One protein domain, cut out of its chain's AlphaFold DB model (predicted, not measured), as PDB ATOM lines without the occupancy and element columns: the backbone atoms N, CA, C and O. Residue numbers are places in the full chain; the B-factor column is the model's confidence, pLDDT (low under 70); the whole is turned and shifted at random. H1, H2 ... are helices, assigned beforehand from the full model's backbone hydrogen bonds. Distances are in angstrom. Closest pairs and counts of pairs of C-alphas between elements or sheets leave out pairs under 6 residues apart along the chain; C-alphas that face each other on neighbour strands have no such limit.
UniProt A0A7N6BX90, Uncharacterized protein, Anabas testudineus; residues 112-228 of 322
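Overview. This is residues 112 to 228 of the 322 residues of an uncharacterized protein of Anabas testudineus (UniProt A0A7N6BX90). One very long helix, H2, makes nearly the whole length of a thin rod; the chain folds back beside it through a long link into H4, which packs slantwise on residues 147 to 157 of H2. Small helices H1 and H3 sit at the two ends of H2. The 117 printed residues hold four named helices, H1 to H4 in chain order, and no named strand: all helix, extended, radius of gyration of the C-alphas 26.2 A, spans 86 by 25 by 19 A.

Along the chain. H2, residues 133 to 181, runs 72.3 A from C-alpha 133 at (258.110, 212.554, 201.656) to C-alpha 181 at (194.358, 193.911, 230.190). H4, residues 207 to 224, measures 25.6 A and ends at (246.826, 193.103, 208.042). H1 is residues 118 to 125, 10.6 A; H3 is residues 188 to 192, 6.2 A.

Arrangement. H2 is the hub. H4 touches it, closest C-alphas Val 150 and Gln 219 at 6.7 A, opposite ways at a shallow tilt of 34 degrees, only just short of steep. H1 touches residues 133 to 136 of H2 at a steep tilt of 60 degrees, closest C-alphas Ser 125 and Gly 133 at 5.0 A. H3 only just touches residues 175 to 179 of H2, with 3 pairs of C-alphas within 8 A, the closest Asp 179 and Val 188 at 5.4 A. H4 is apart from H1 and H3. In H1, H2, H3 and H4 every O i to N i+4 pair is within hydrogen-bond range.

Size, cuts and confidence. The farthest C-alphas, Pro 128 and Asn 184, are 86.8 A apart. The printed part has no cut. The link H3 to H4, 14 residues, is long. pLDDT is under 70 at residues 128 to 131, 193 to 195, 197 to 206 and 227 to 228.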
ATOM      1  N   GLU A 112     253.135 202.439 215.898       80.88
ATOM      2  CA  GLU A 112     252.460 201.227 215.456       80.88
ATOM      3  C   GLU A 112     251.668 201.401 214.159       80.88
ATOM      4  O   GLU A 112     251.453 200.393 213.508       80.88
ATOM      5  N   PHE A 113     251.288 202.628 213.776       83.44
ATOM      6  CA  PHE A 113     250.554 202.936 212.538       83.44
ATOM      7  C   PHE A 113     251.452 203.529 211.435       83.44
ATOM      8  O   PHE A 113     250.962 203.950 210.390       83.44
ATOM      9  N   LYS A 114     252.775 203.605 211.645       85.00
ATOM     10  CA  LYS A 114     253.710 204.134 210.636       85.00
ATOM     11  C   LYS A 114     254.123 203.037 209.659       85.00
ATOM     12  O   LYS A 114     254.716 202.042 210.061       85.00
ATOM     13  N   HIS A 115     253.886 203.273 208.369       78.19
ATOM     14  CA  HIS A 115     254.251 202.352 207.284       78.19
ATOM     15  C   HIS A 115     255.735 202.421 206.931       78.19
ATOM     16  O   HIS A 115     256.339 201.411 206.580       78.19
ATOM     17  N   TRP A 116     256.353 203.600 207.059       75.69
ATOM     18  CA  TRP A 116     257.777 203.778 206.771       75.69
ATOM     19  C   TRP A 116     258.561 204.347 207.945       75.69
ATOM     20  O   TRP A 116     258.093 205.198 208.711       75.69
ATOM     21  N   SER A 117     259.826 203.933 208.029       76.88
ATOM     22  CA  SER A 117     260.774 204.519 208.967       76.88
ATOM     23  C   SER A 117     261.093 205.965 208.590       76.88
ATOM     24  O   SER A 117     261.046 206.354 207.419       76.88
ATOM     25  N   THR A 118     261.474 206.771 209.579       76.69
ATOM     26  CA  THR A 118     261.908 208.154 209.343       76.69
ATOM     27  C   THR A 118     263.096 208.217 208.376       76.69
ATOM     28  O   THR A 118     263.140 209.098 207.523       76.69
ATOM     29  N   ALA A 119     264.013 207.245 208.441       73.38
ATOM     30  CA  ALA A 119     265.156 207.156 207.533       73.38
ATOM     31  C   ALA A 119     264.722 206.898 206.080       73.38
ATOM     32  O   ALA A 119     265.179 207.594 205.176       73.38
ATOM     33  N   SER A 120     263.778 205.975 205.858       73.31
ATOM     34  CA  SER A 120     263.206 205.703 204.530       73.31
ATOM     35  C   SER A 120     262.535 206.941 203.933       73.31
ATOM     36  O   SER A 120     262.711 207.233 202.753       73.31
ATOM     37  N   LYS A 121     261.801 207.701 204.757       77.56
ATOM     38  CA  LYS A 121     261.127 208.941 204.337       77.56
ATOM     39  C   LYS A 121     262.129 209.996 203.878       77.56
ATOM     40  O   LYS A 121     261.927 210.630 202.844       77.56
ATOM     41  N   ILE A 122     263.226 210.154 204.621       73.50
ATOM     42  CA  ILE A 122     264.308 211.081 204.271       73.50
ATOM     43  C   ILE A 122     265.023 210.614 202.996       73.50
ATOM     44  O   ILE A 122     265.250 211.427 202.105       73.50
ATOM     45  N   ALA A 123     265.314 209.315 202.866       72.50
ATOM     46  CA  ALA A 123     265.967 208.750 201.687       72.50
ATOM     47  C   ALA A 123     265.139 208.953 200.405       72.50
ATOM     48  O   ALA A 123     265.682 209.393 199.393       72.50
ATOM     49  N   LEU A 124     263.822 208.720 200.456       71.38
ATOM     50  CA  LEU A 124     262.925 209.017 199.332       71.38
ATOM     51  C   LEU A 124     262.824 210.521 199.050       71.38
ATOM     52  O   LEU A 124     262.767 210.920 197.892       71.38
ATOM     53  N   SER A 125     262.847 211.365 200.085       73.94
ATOM     54  CA  SER A 125     262.808 212.822 199.922       73.94
ATOM     55  C   SER A 125     264.099 213.418 199.344       73.94
ATOM     56  O   SER A 125     264.051 214.529 198.821       73.94
ATOM     57  N   MET A 126     265.242 212.732 199.452       74.00
ATOM     58  CA  MET A 126     266.532 213.185 198.907       74.00
ATOM     59  C   MET A 126     266.624 213.023 197.386       74.00
ATOM     60  O   MET A 126     267.498 213.625 196.769       74.00
ATOM     61  N   LEU A 127     265.737 212.230 196.780       72.25
ATOM     62  CA  LEU A 127     265.661 212.034 195.336       72.25
ATOM     63  C   LEU A 127     264.703 213.083 194.740       72.25
ATOM     64  O   LEU A 127     263.487 212.930 194.870       72.25
ATOM     65  N   PRO A 128     265.200 214.138 194.059       59.78
ATOM     66  CA  PRO A 128     264.373 215.273 193.625       59.78
ATOM     67  C   PRO A 128     263.241 214.877 192.669       59.78
ATOM     68  O   PRO A 128     262.192 215.512 192.644       59.78
ATOM     69  N   HIS A 129     263.436 213.800 191.906       60.53
ATOM     70  CA  HIS A 129     262.433 213.266 190.983       60.53
ATOM     71  C   HIS A 129     261.275 212.526 191.676       60.53
ATOM     72  O   HIS A 129     260.240 212.320 191.052       60.53
ATOM     73  N   LEU A 130     261.420 212.139 192.947       61.84
ATOM     74  CA  LEU A 130     260.460 211.326 193.699       61.84
ATOM     75  C   LEU A 130     259.981 212.049 194.963       61.84
ATOM     76  O   LEU A 130     259.821 211.404 195.985       61.84
ATOM     77  N   GLY A 131     259.775 213.372 194.932       59.84
ATOM     78  CA  GLY A 131     259.421 214.211 196.095       59.84
ATOM     79  C   GLY A 131     258.113 213.854 196.838       59.84
ATOM     80  O   GLY A 131     257.205 214.674 196.921       59.84
ATOM     81  N   VAL A 132     258.019 212.656 197.421       73.88
ATOM     82  CA  VAL A 132     256.828 212.060 198.049       73.88
ATOM     83  C   VAL A 132     256.887 212.056 199.580       73.88
ATOM     84  O   VAL A 132     255.961 211.598 200.236       73.88
ATOM     85  N   GLY A 133     257.946 212.593 200.195       73.56
ATOM     86  CA  GLY A 133     258.110 212.554 201.656       73.56
ATOM     87  C   GLY A 133     256.935 213.177 202.429       73.56
ATOM     88  O   GLY A 133     256.456 212.599 203.404       73.56
ATOM     89  N   LYS A 134     256.408 214.320 201.964       77.81
ATOM     90  CA  LYS A 134     255.262 214.996 202.604       77.81
ATOM     91  C   LYS A 134     253.927 214.292 202.354       77.81
ATOM     92  O   LYS A 134     253.084 214.243 203.247       77.81
ATOM     93  N   THR A 135     253.720 213.737 201.158       83.12
ATOM     94  CA  THR A 135     252.483 213.009 200.829       83.12
ATOM     95  C   THR A 135     252.389 211.701 201.606       83.12
ATOM     96  O   THR A 135     251.306 211.346 202.059       83.12
ATOM     97  N   ILE A 136     253.527 211.051 201.858       83.69
ATOM     98  CA  ILE A 136     253.636 209.880 202.729       83.69
ATOM     99  C   ILE A 136     253.157 210.188 204.157       83.69
ATOM    100  O   ILE A 136     252.324 209.458 204.687       83.69
ATOM    101  N   LEU A 137     253.630 211.284 204.768       85.62
ATOM    102  CA  LEU A 137     253.201 211.679 206.121       85.62
ATOM    103  C   LEU A 137     251.690 211.922 206.183       85.62
ATOM    104  O   LEU A 137     251.013 211.529 207.138       85.62
ATOM    105  N   ARG A 138     251.146 212.555 205.140       87.19
ATOM    106  CA  ARG A 138     249.712 212.805 205.045       87.19
ATOM    107  C   ARG A 138     248.911 211.513 204.896       87.19
ATOM    108  O   ARG A 138     247.856 211.404 205.514       87.19
ATOM    109  N   LEU A 139     249.408 210.559 204.113       88.56
ATOM    110  CA  LEU A 139     248.761 209.268 203.899       88.56
ATOM    111  C   LEU A 139     248.703 208.451 205.195       88.56
ATOM    112  O   LEU A 139     247.622 208.004 205.559       88.56
ATOM    113  N   GLU A 140     249.809 208.359 205.942       88.31
ATOM    114  CA  GLU A 140     249.842 207.688 207.255       88.31
ATOM    115  C   GLU A 140     248.850 208.315 208.246       88.31
ATOM    116  O   GLU A 140     248.165 207.620 208.992       88.31
ATOM    117  N   THR A 141     248.729 209.645 208.227       90.75
ATOM    118  CA  THR A 141     247.779 210.362 209.089       90.75
ATOM    119  C   THR A 141     246.329 210.031 208.749       90.75
ATOM    120  O   THR A 141     245.502 209.864 209.647       90.75
ATOM    121  N   VAL A 142     245.998 209.989 207.455       92.00
ATOM    122  CA  VAL A 142     244.646 209.666 206.985       92.00
ATOM    123  C   VAL A 142     244.313 208.210 207.290       92.00
ATOM    124  O   VAL A 142     243.233 207.954 207.813       92.00
ATOM    125  N   ASP A 143     245.247 207.297 207.037       90.69
ATOM    126  CA  ASP A 143     245.089 205.864 207.274       90.69
ATOM    127  C   ASP A 143     244.826 205.556 208.756       90.69
ATOM    128  O   ASP A 143     243.780 205.009 209.107       90.69
ATOM    129  N   TYR A 144     245.675 206.069 209.655       89.75
ATOM    130  CA  TYR A 144     245.493 205.954 211.106       89.75
ATOM    131  C   TYR A 144     244.119 206.465 211.580       89.75
ATOM    132  O   TYR A 144     243.416 205.815 212.367       89.75
ATOM    133  N   ARG A 145     243.708 207.650 211.110       92.00
ATOM    134  CA  ARG A 145     242.426 208.255 211.503       92.00
ATOM    135  C   ARG A 145     241.246 207.468 210.955       92.00
ATOM    136  O   ARG A 145     240.263 207.286 211.670       92.00
ATOM    137  N   PHE A 146     241.346 206.992 209.720       92.88
ATOM    138  CA  PHE A 146     240.307 206.201 209.080       92.88
ATOM    139  C   PHE A 146     240.141 204.842 209.764       92.88
ATOM    140  O   PHE A 146     239.026 204.476 210.126       92.88
ATOM    141  N   GLN A 147     241.236 204.146 210.067       91.88
ATOM    142  CA  GLN A 147     241.201 202.885 210.804       91.88
ATOM    143  C   GLN A 147     240.598 203.053 212.205       91.88
ATOM    144  O   GLN A 147     239.780 202.240 212.647       91.88
ATOM    145  N   THR A 148     240.948 204.145 212.890       91.44
ATOM    146  CA  THR A 148     240.361 204.479 214.193       91.44
ATOM    147  C   THR A 148     238.862 204.770 214.074       91.44
ATOM    148  O   THR A 148     238.079 204.303 214.903       91.44
ATOM    149  N   TRP A 149     238.447 205.490 213.027       92.94
ATOM    150  CA  TRP A 149     237.042 205.781 212.741       92.94
ATOM    151  C   TRP A 149     236.234 204.513 212.431       92.94
ATOM    152  O   TRP A 149     235.154 204.336 212.997       92.94
ATOM    153  N   VAL A 150     236.763 203.588 211.623       93.94
ATOM    154  CA  VAL A 150     236.106 202.301 211.328       93.94
ATOM    155  C   VAL A 150     235.936 201.473 212.604       93.94
ATOM    156  O   VAL A 150     234.841 200.991 212.882       93.94
ATOM    157  N   ASN A 151     236.980 201.353 213.431       92.56
ATOM    158  CA  ASN A 151     236.907 200.617 214.699       92.56
ATOM    159  C   ASN A 151     235.875 201.236 215.663       92.56
ATOM    160  O   ASN A 151     235.094 200.523 216.293       92.56
ATOM    161  N   ALA A 152     235.828 202.568 215.751       91.44
ATOM    162  CA  ALA A 152     234.820 203.267 216.544       91.44
ATOM    163  C   ALA A 152     233.397 203.037 216.003       91.44
ATOM    164  O   ALA A 152     232.491 202.771 216.789       91.44
ATOM    165  N   THR A 153     233.209 203.077 214.684       92.50
ATOM    166  CA  THR A 153     231.904 202.873 214.033       92.50
ATOM    167  C   THR A 153     231.369 201.463 214.280       92.50
ATOM    168  O   THR A 153     230.230 201.315 214.711       92.50
ATOM    169  N   ILE A 154     232.214 200.434 214.139       91.94
ATOM    170  CA  ILE A 154     231.846 199.040 214.443       91.94
ATOM    171  C   ILE A 154     231.404 198.891 215.908       91.94
ATOM    172  O   ILE A 154     230.441 198.182 216.197       91.94
ATOM    173  N   LYS A 155     232.085 199.567 216.844       90.62
ATOM    174  CA  LYS A 155     231.705 199.558 218.266       90.62
ATOM    175  C   LYS A 155     230.378 200.266 218.530       90.62
ATOM    176  O   LYS A 155     229.625 199.805 219.383       90.62
ATOM    177  N   ILE A 156     230.105 201.374 217.837       91.12
ATOM    178  CA  ILE A 156     228.828 202.092 217.944       91.12
ATOM    179  C   ILE A 156     227.691 201.193 217.465       91.12
ATOM    180  O   ILE A 156     226.701 201.055 218.174       91.12
ATOM    181  N   GLU A 157     227.855 200.538 216.316       90.00
ATOM    182  CA  GLU A 157     226.823 199.665 215.755       90.00
ATOM    183  C   GLU A 157     226.543 198.448 216.654       90.00
ATOM    184  O   GLU A 157     225.389 198.133 216.940       90.00
ATOM    185  N   ASP A 158     227.588 197.800 217.175       87.44
ATOM    186  CA  ASP A 158     227.451 196.694 218.133       87.44
ATOM    187  C   ASP A 158     226.779 197.142 219.447       87.44
ATOM    188  O   ASP A 158     225.984 196.404 220.029       87.44
ATOM    189  N   GLY A 159     227.060 198.366 219.907       88.06
ATOM    190  CA  GLY A 159     226.383 198.973 221.053       88.06
ATOM    191  C   GLY A 159     224.898 199.241 220.790       88.06
ATOM    192  O   GLY A 159     224.049 198.800 221.562       88.06
ATOM    193  N   GLN A 160     224.580 199.900 219.672       88.69
ATOM    194  CA  GLN A 160     223.209 200.236 219.282       88.69
ATOM    195  C   GLN A 160     222.346 198.993 219.065       88.69
ATOM    196  O   GLN A 160     221.209 198.957 219.531       88.69
ATOM    197  N   ASN A 161     222.880 197.950 218.427       86.25
ATOM    198  CA  ASN A 161     222.138 196.709 218.204       86.25
ATOM    199  C   ASN A 161     221.703 196.055 219.524       86.25
ATOM    200  O   ASN A 161     220.572 195.583 219.625       86.25
ATOM    201  N   ARG A 162     222.552 196.080 220.561       84.56
ATOM    202  CA  ARG A 162     222.190 195.564 221.893       84.56
ATOM    203  C   ARG A 162     221.099 196.392 222.567       84.56
ATOM    204  O   ARG A 162     220.190 195.829 223.172       84.56
ATOM    205  N   GLU A 163     221.187 197.717 222.481       86.88
ATOM    206  CA  GLU A 163     220.185 198.614 223.071       86.88
ATOM    207  C   GLU A 163     218.824 198.482 222.380       86.88
ATOM    208  O   GLU A 163     217.788 198.433 223.050       86.88
ATOM    209  N   ILE A 164     218.820 198.374 221.048       87.50
ATOM    210  CA  ILE A 164     217.605 198.168 220.251       87.50
ATOM    211  C   ILE A 164     216.962 196.824 220.595       87.50
ATOM    212  O   ILE A 164     215.751 196.780 220.806       87.50
ATOM    213  N   ASP A 165     217.742 195.747 220.709       84.81
ATOM    214  CA  ASP A 165     217.231 194.412 221.046       84.81
ATOM    215  C   ASP A 165     216.597 194.363 222.450       84.81
ATOM    216  O   ASP A 165     215.469 193.886 222.633       84.81
ATOM    217  N   ALA A 166     217.266 194.963 223.439       87.75
ATOM    218  CA  ALA A 166     216.733 195.088 224.794       87.75
ATOM    219  C   ALA A 166     215.440 195.923 224.828       87.75
ATOM    220  O   ALA A 166     214.449 195.525 225.447       87.75
ATOM    221  N   THR A 167     215.421 197.055 224.117       87.62
ATOM    222  CA  THR A 167     214.244 197.932 224.034       87.62
ATOM    223  C   THR A 167     213.086 197.230 223.330       87.62
ATOM    224  O   THR A 167     211.953 197.283 223.806       87.62
ATOM    225  N   ARG A 168     213.352 196.510 222.235       86.44
ATOM    226  CA  ARG A 168     212.348 195.721 221.511       86.44
ATOM    227  C   ARG A 168     211.728 194.653 222.409       86.44
ATOM    228  O   ARG A 168     210.506 194.527 222.438       86.44
ATOM    229  N   THR A 169     212.544 193.936 223.180       83.69
ATOM    230  CA  THR A 169     212.062 192.926 224.135       83.69
ATOM    231  C   THR A 169     211.170 193.546 225.212       83.69
ATOM    232  O   THR A 169     210.078 193.039 225.471       83.69
ATOM    233  N   MET A 170     211.576 194.681 225.787       91.88
ATOM    234  CA  MET A 170     210.765 195.420 226.761       91.88
ATOM    235  C   MET A 170     209.427 195.884 226.163       91.88
ATOM    236  O   MET A 170     208.379 195.734 226.790       91.88
ATOM    237  N   VAL A 171     209.436 196.428 224.941       88.94
ATOM    238  CA  VAL A 171     208.215 196.874 224.250       88.94
ATOM    239  C   VAL A 171     207.265 195.702 223.990       88.94
ATOM    240  O   VAL A 171     206.061 195.844 224.203       88.94
ATOM    241  N   LEU A 172     207.784 194.536 223.584       85.75
ATOM    242  CA  LEU A 172     206.978 193.329 223.374       85.75
ATOM    243  C   LEU A 172     206.342 192.827 224.676       85.75
ATOM    244  O   LEU A 172     205.155 192.506 224.688       85.75
ATOM    245  N   GLN A 173     207.094 192.819 225.781       89.44
ATOM    246  CA  GLN A 173     206.565 192.464 227.101       89.44
ATOM    247  C   GLN A 173     205.463 193.433 227.545       89.44
ATOM    248  O   GLN A 173     204.377 193.001 227.934       89.44
ATOM    249  N   ASN A 174     205.701 194.742 227.418       90.38
ATOM    250  CA  ASN A 174     204.707 195.761 227.753       90.38
ATOM    251  C   ASN A 174     203.434 195.597 226.915       90.38
ATOM    252  O   ASN A 174     202.327 195.711 227.438       90.38
ATOM    253  N   ARG A 175     203.577 195.288 225.621       85.69
ATOM    254  CA  ARG A 175     202.436 195.060 224.734       85.69
ATOM    255  C   ARG A 175     201.641 193.815 225.119       85.69
ATOM    256  O   ARG A 175     200.422 193.905 225.174       85.69
ATOM    257  N   MET A 176     202.301 192.708 225.468       86.31
ATOM    258  CA  MET A 176     201.630 191.485 225.933       86.31
ATOM    259  C   MET A 176     200.740 191.749 227.157       86.31
ATOM    260  O   MET A 176     199.597 191.298 227.204       86.31
ATOM    261  N   VAL A 177     201.246 192.508 228.134       91.69
ATOM    262  CA  VAL A 177     200.482 192.865 229.338       91.69
ATOM    263  C   VAL A 177     199.297 193.766 228.993       91.69
ATOM    264  O   VAL A 177     198.184 193.528 229.456       91.69
ATOM    265  N   LEU A 178     199.511 194.790 228.163       89.81
ATOM    266  CA  LEU A 178     198.446 195.708 227.759       89.81
ATOM    267  C   LEU A 178     197.356 195.001 226.939       89.81
ATOM    268  O   LEU A 178     196.174 195.286 227.133       89.81
ATOM    269  N   ASP A 179     197.726 194.060 226.069       85.31
ATOM    270  CA  ASP A 179     196.777 193.258 225.292       85.31
ATOM    271  C   ASP A 179     195.962 192.321 226.196       85.31
ATOM    272  O   ASP A 179     194.752 192.205 226.011       85.31
ATOM    273  N   LEU A 180     196.570 191.731 227.234       86.69
ATOM    274  CA  LEU A 180     195.841 190.941 228.233       86.69
ATOM    275  C   LEU A 180     194.828 191.796 229.011       86.69
ATOM    276  O   LEU A 180     193.684 191.386 229.195       86.69
ATOM    277  N   LEU A 181     195.229 192.994 229.444       91.19
ATOM    278  CA  LEU A 181     194.358 193.911 230.190       91.19
ATOM    279  C   LEU A 181     193.201 194.462 229.346       91.19
ATOM    280  O   LEU A 181     192.158 194.806 229.891       91.19
ATOM    281  N   THR A 182     193.383 194.554 228.029       89.31
ATOM    282  CA  THR A 182     192.377 195.073 227.089       89.31
ATOM    283  C   THR A 182     191.665 193.968 226.311       89.31
ATOM    284  O   THR A 182     190.911 194.261 225.385       89.31
ATOM    285  N   ALA A 183     191.852 192.700 226.690       86.00
ATOM    286  CA  ALA A 183     191.291 191.552 225.979       86.00
ATOM    287  C   ALA A 183     189.754 191.596 225.880       86.00
ATOM    288  O   ALA A 183     189.190 191.200 224.864       86.00
ATOM    289  N   ASN A 184     189.073 192.130 226.899       86.44
ATOM    290  CA  ASN A 184     187.616 192.317 226.908       86.44
ATOM    291  C   ASN A 184     187.126 193.419 225.948       86.44
ATOM    292  O   ASN A 184     185.967 193.405 225.547       86.44
ATOM    293  N   GLU A 185     187.998 194.355 225.578       85.44
ATOM    294  CA  GLU A 185     187.726 195.471 224.668       85.44
ATOM    295  C   GLU A 185     188.324 195.242 223.263       85.44
ATOM    296  O   GLU A 185     188.378 196.160 222.446       85.44
ATOM    297  N   GLY A 186     188.760 194.012 222.959       80.12
ATOM    298  CA  GLY A 186     189.318 193.639 221.653       80.12
ATOM    299  C   GLY A 186     190.828 193.872 221.499       80.12
ATOM    300  O   GLY A 186     191.344 193.800 220.385       80.12
ATOM    301  N   GLY A 187     191.552 194.126 222.591       79.56
ATOM    302  CA  GLY A 187     193.000 194.360 222.604       79.56
ATOM    303  C   GLY A 187     193.401 195.820 222.352       79.56
ATOM    304  O   GLY A 187     192.585 196.668 221.978       79.56
ATOM    305  N   VAL A 188     194.693 196.131 222.506       79.88
ATOM    306  CA  VAL A 188     195.227 197.508 222.393       79.88
ATOM    307  C   VAL A 188     194.994 198.084 220.994       79.88
ATOM    308  O   VAL A 188     194.761 199.277 220.814       79.88
ATOM    309  N   CYS A 189     195.043 197.204 219.999       76.56
ATOM    310  CA  CYS A 189     194.851 197.472 218.579       76.56
ATOM    311  C   CYS A 189     193.450 198.033 218.258       76.56
ATOM    312  O   CYS A 189     193.334 199.011 217.521       76.56
ATOM    313  N   VAL A 190     192.401 197.454 218.853       76.31
ATOM    314  CA  VAL A 190     191.004 197.874 218.659       76.31
ATOM    315  C   VAL A 190     190.704 199.146 219.451       76.31
ATOM    316  O   VAL A 190     190.043 200.044 218.937       76.31
ATOM    317  N   LYS A 191     191.271 199.277 220.657       77.81
ATOM    318  CA  LYS A 191     191.079 200.452 221.521       77.81
ATOM    319  C   LYS A 191     191.718 201.736 220.976       77.81
ATOM    320  O   LYS A 191     191.211 202.824 221.228       77.81
ATOM    321  N   ILE A 192     192.811 201.620 220.218       81.44
ATOM    322  CA  ILE A 192     193.472 202.753 219.541       81.44
ATOM    323  C   ILE A 192     192.740 203.168 218.253       81.44
ATOM    324  O   ILE A 192     192.839 204.322 217.843       81.44
ATOM    325  N   GLY A 193     191.981 202.264 217.628       65.56
ATOM    326  CA  GLY A 193     190.981 202.583 216.604       65.56
ATOM    327  C   GLY A 193     191.479 203.050 215.229       65.56
ATOM    328  O   GLY A 193     190.707 202.950 214.282       65.56
ATOM    329  N   THR A 194     192.723 203.529 215.060       58.16
ATOM    330  CA  THR A 194     193.105 204.201 213.794       58.16
ATOM    331  C   THR A 194     194.233 203.585 212.969       58.16
ATOM    332  O   THR A 194     194.251 203.835 211.772       58.16
ATOM    333  N   THR A 195     195.133 202.755 213.496       62.62
ATOM    334  CA  THR A 195     196.190 202.127 212.668       62.62
ATOM    335  C   THR A 195     196.815 200.950 213.399       62.62
ATOM    336  O   THR A 195     197.604 201.140 214.324       62.62
ATOM    337  N   CYS A 196     196.509 199.728 212.985       71.62
ATOM    338  CA  CYS A 196     197.143 198.558 213.568       71.62
ATOM    339  C   CYS A 196     197.666 197.636 212.474       71.62
ATOM    340  O   CYS A 196     197.065 196.632 212.105       71.62
ATOM    341  N   CYS A 197     198.828 198.023 211.962       65.81
ATOM    342  CA  CYS A 197     199.715 197.179 211.185       65.81
ATOM    343  C   CYS A 197     201.082 197.262 211.864       65.81
ATOM    344  O   CYS A 197     201.837 198.203 211.635       65.81
ATOM    345  N   THR A 198     201.391 196.320 212.757       63.34
ATOM    346  CA  THR A 198     202.738 196.216 213.326       63.34
ATOM    347  C   THR A 198     203.585 195.393 212.370       63.34
ATOM    348  O   THR A 198     203.673 194.173 212.489       63.34
ATOM    349  N   TYR A 199     204.167 196.061 211.378       58.22
ATOM    350  CA  TYR A 199     205.229 195.471 210.579       58.22
ATOM    351  C   TYR A 199     206.526 195.589 211.377       58.22
ATOM    352  O   TYR A 199     207.048 196.685 211.569       58.22
ATOM    353  N   ILE A 200     206.996 194.463 211.905       61.94
ATOM    354  CA  ILE A 200     208.314 194.361 212.517       61.94
ATOM    355  C   ILE A 200     209.192 193.693 211.462       61.94
ATOM    356  O   ILE A 200     209.090 192.476 211.294       61.94
ATOM    357  N   PRO A 201     209.985 194.455 210.690       57.44
ATOM    358  CA  PRO A 201     210.933 193.842 209.782       57.44
ATOM    359  C   PRO A 201     211.988 193.114 210.616       57.44
ATOM    360  O   PRO A 201     212.945 193.715 211.098       57.44
ATOM    361  N   ASP A 202     211.826 191.801 210.774       56.62
ATOM    362  CA  ASP A 202     212.916 190.883 211.105       56.62
ATOM    363  C   ASP A 202     213.769 190.659 209.856       56.62
ATOM    364  O   ASP A 202     213.960 189.547 209.367       56.62
ATOM    365  N   GLU A 203     214.276 191.749 209.288       58.91
ATOM    366  CA  GLU A 203     215.239 191.665 208.207       58.91
ATOM    367  C   GLU A 203     216.615 191.362 208.815       58.91
ATOM    368  O   GLU A 203     217.524 192.188 208.890       58.91
ATOM    369  N   VAL A 204     216.788 190.100 209.211       56.34
ATOM    370  CA  VAL A 204     218.103 189.475 209.434       56.34
ATOM    371  C   VAL A 204     218.989 189.635 208.177       56.34
ATOM    372  O   VAL A 204     220.214 189.698 208.269       56.34
ATOM    373  N   ASN A 205     218.350 189.819 207.015       52.25
ATOM    374  CA  ASN A 205     218.947 190.080 205.705       52.25
ATOM    375  C   ASN A 205     218.923 191.571 205.297       52.25
ATOM    376  O   ASN A 205     218.927 191.876 204.106       52.25
ATOM    377  N   THR A 206     218.854 192.508 206.249       63.16
ATOM    378  CA  THR A 206     218.977 193.942 205.938       63.16
ATOM    379  C   THR A 206     220.352 194.258 205.342       63.16
ATOM    380  O   THR A 206     221.377 193.712 205.751       63.16
ATOM    381  N   ASN A 207     220.405 195.272 204.473       70.19
ATOM    382  CA  ASN A 207     221.653 195.901 204.012       70.19
ATOM    383  C   ASN A 207     222.597 196.314 205.164       70.19
ATOM    384  O   ASN A 207     223.792 196.488 204.939       70.19
ATOM    385  N   VAL A 208     222.077 196.471 206.386       79.44
ATOM    386  CA  VAL A 208     222.829 196.869 207.582       79.44
ATOM    387  C   VAL A 208     223.775 195.759 208.046       79.44
ATOM    388  O   VAL A 208     224.963 196.014 208.224       79.44
ATOM    389  N   THR A 209     223.312 194.506 208.148       82.00
ATOM    390  CA  THR A 209     224.191 193.386 208.542       82.00
ATOM    391  C   THR A 209     225.279 193.132 207.495       82.00
ATOM    392  O   THR A 209     226.429 192.858 207.850       82.00
ATOM    393  N   ALA A 210     224.953 193.314 206.212       86.06
ATOM    394  CA  ALA A 210     225.920 193.286 205.118       86.06
ATOM    395  C   ALA A 210     226.932 194.447 205.204       86.06
ATOM    396  O   ALA A 210     228.136 194.225 205.062       86.06
ATOM    397  N   ALA A 211     226.485 195.674 205.496       87.62
ATOM    398  CA  ALA A 211     227.364 196.831 205.681       87.62
ATOM    399  C   ALA A 211     228.332 196.637 206.861       87.62
ATOM    400  O   ALA A 211     229.526 196.910 206.725       87.62
ATOM    401  N   LEU A 212     227.864 196.073 207.978       89.69
ATOM    402  CA  LEU A 212     228.716 195.725 209.116       89.69
ATOM    403  C   LEU A 212     229.763 194.671 208.751       89.69
ATOM    404  O   LEU A 212     230.919 194.772 209.167       89.69
ATOM    405  N   GLN A 213     229.391 193.655 207.966       90.75
ATOM    406  CA  GLN A 213     230.349 192.667 207.461       90.75
ATOM    407  C   GLN A 213     231.410 193.322 206.571       90.75
ATOM    408  O   GLN A 213     232.595 193.025 206.728       90.75
ATOM    409  N   VAL A 214     231.021 194.258 205.700       93.12
ATOM    410  CA  VAL A 214     231.964 195.041 204.886       93.12
ATOM    411  C   VAL A 214     232.915 195.848 205.772       93.12
ATOM    412  O   VAL A 214     234.125 195.781 205.565       93.12
ATOM    413  N   MET A 215     232.415 196.546 206.799       93.88
ATOM    414  CA  MET A 215     233.270 197.301 207.724       93.88
ATOM    415  C   MET A 215     234.232 196.395 208.501       93.88
ATOM    416  O   MET A 215     235.403 196.736 208.654       93.88
ATOM    417  N   LYS A 216     233.779 195.217 208.950       94.25
ATOM    418  CA  LYS A 216     234.633 194.221 209.624       94.25
ATOM    419  C   LYS A 216     235.709 193.663 208.692       94.25
ATOM    420  O   LYS A 216     236.859 193.511 209.104       94.25
ATOM    421  N   ASN A 217     235.362 193.392 207.437       95.00
ATOM    422  CA  ASN A 217     236.319 192.944 206.427       95.00
ATOM    423  C   ASN A 217     237.361 194.030 206.133       95.00
ATOM    424  O   ASN A 217     238.554 193.737 206.094       95.00
ATOM    425  N   LEU A 218     236.925 195.286 206.012       94.25
ATOM    426  CA  LEU A 218     237.801 196.442 205.845       94.25
ATOM    427  C   LEU A 218     238.726 196.634 207.057       94.25
ATOM    428  O   LEU A 218     239.928 196.809 206.885       94.25
ATOM    429  N   GLN A 219     238.203 196.529 208.282       94.06
ATOM    430  CA  GLN A 219     239.008 196.570 209.506       94.06
ATOM    431  C   GLN A 219     240.103 195.497 209.488       94.06
ATOM    432  O   GLN A 219     241.251 195.782 209.832       94.06
ATOM    433  N   LYS A 220     239.751 194.272 209.081       92.94
ATOM    434  CA  LYS A 220     240.692 193.156 208.999       92.94
ATOM    435  C   LYS A 220     241.781 193.410 207.956       92.94
ATOM    436  O   LYS A 220     242.949 193.187 208.266       92.94
ATOM    437  N   ALA A 221     241.417 193.904 206.771       90.88
ATOM    438  CA  ALA A 221     242.372 194.272 205.728       90.88
ATOM    439  C   ALA A 221     243.364 195.336 206.233       90.88
ATOM    440  O   ALA A 221     244.561 195.074 206.265       90.88
ATOM    441  N   MET A 222     242.863 196.444 206.793       89.06
ATOM    442  CA  MET A 222     243.710 197.514 207.343       89.06
ATOM    443  C   MET A 222     244.623 197.032 208.479       89.06
ATOM    444  O   MET A 222     245.760 197.468 208.599       89.06
ATOM    445  N   SER A 223     244.149 196.119 209.335       85.44
ATOM    446  CA  SER A 223     245.000 195.545 210.390       85.44
ATOM    447  C   SER A 223     246.088 194.611 209.855       85.44
ATOM    448  O   SER A 223     247.111 194.444 210.509       85.44
ATOM    449  N   SER A 224     245.865 193.998 208.688       85.06
ATOM    450  CA  SER A 224     246.826 193.103 208.042       85.06
ATOM    451  C   SER A 224     247.908 193.863 207.278       85.06
ATOM    452  O   SER A 224     249.013 193.347 207.146       85.06
ATOM    453  N   ASP A 225     247.605 195.068 206.790       78.94
ATOM    454  CA  ASP A 225     248.576 195.934 206.109       78.94
ATOM    455  C   ASP A 225     249.612 196.527 207.084       78.94
ATOM    456  O   ASP A 225     250.669 197.017 206.673       78.94
ATOM    457  N   GLN A 226     249.347 196.438 208.392       72.88
ATOM    458  CA  GLN A 226     250.232 196.933 209.436       72.88
ATOM    459  C   GLN A 226     251.521 196.102 209.515       72.88
ATOM    460  O   GLN A 226     251.550 195.007 210.076       72.88
ATOM    461  N   HIS A 227     252.620 196.641 208.984       65.81
ATOM    462  CA  HIS A 227     253.924 195.983 209.045       65.81
ATOM    463  C   HIS A 227     254.611 196.218 210.401       65.81
ATOM    464  O   HIS A 227     254.807 197.371 210.803       65.81
ATOM    465  N   PRO A 228     255.042 195.158 211.109       55.81
ATOM    466  CA  PRO A 228     255.835 195.306 212.316       55.81
ATOM    467  C   PRO A 228     257.268 195.705 211.929       55.81
ATOM    468  O   PRO A 228     258.029 194.899 211.409       55.81
TER     469      PRO A 228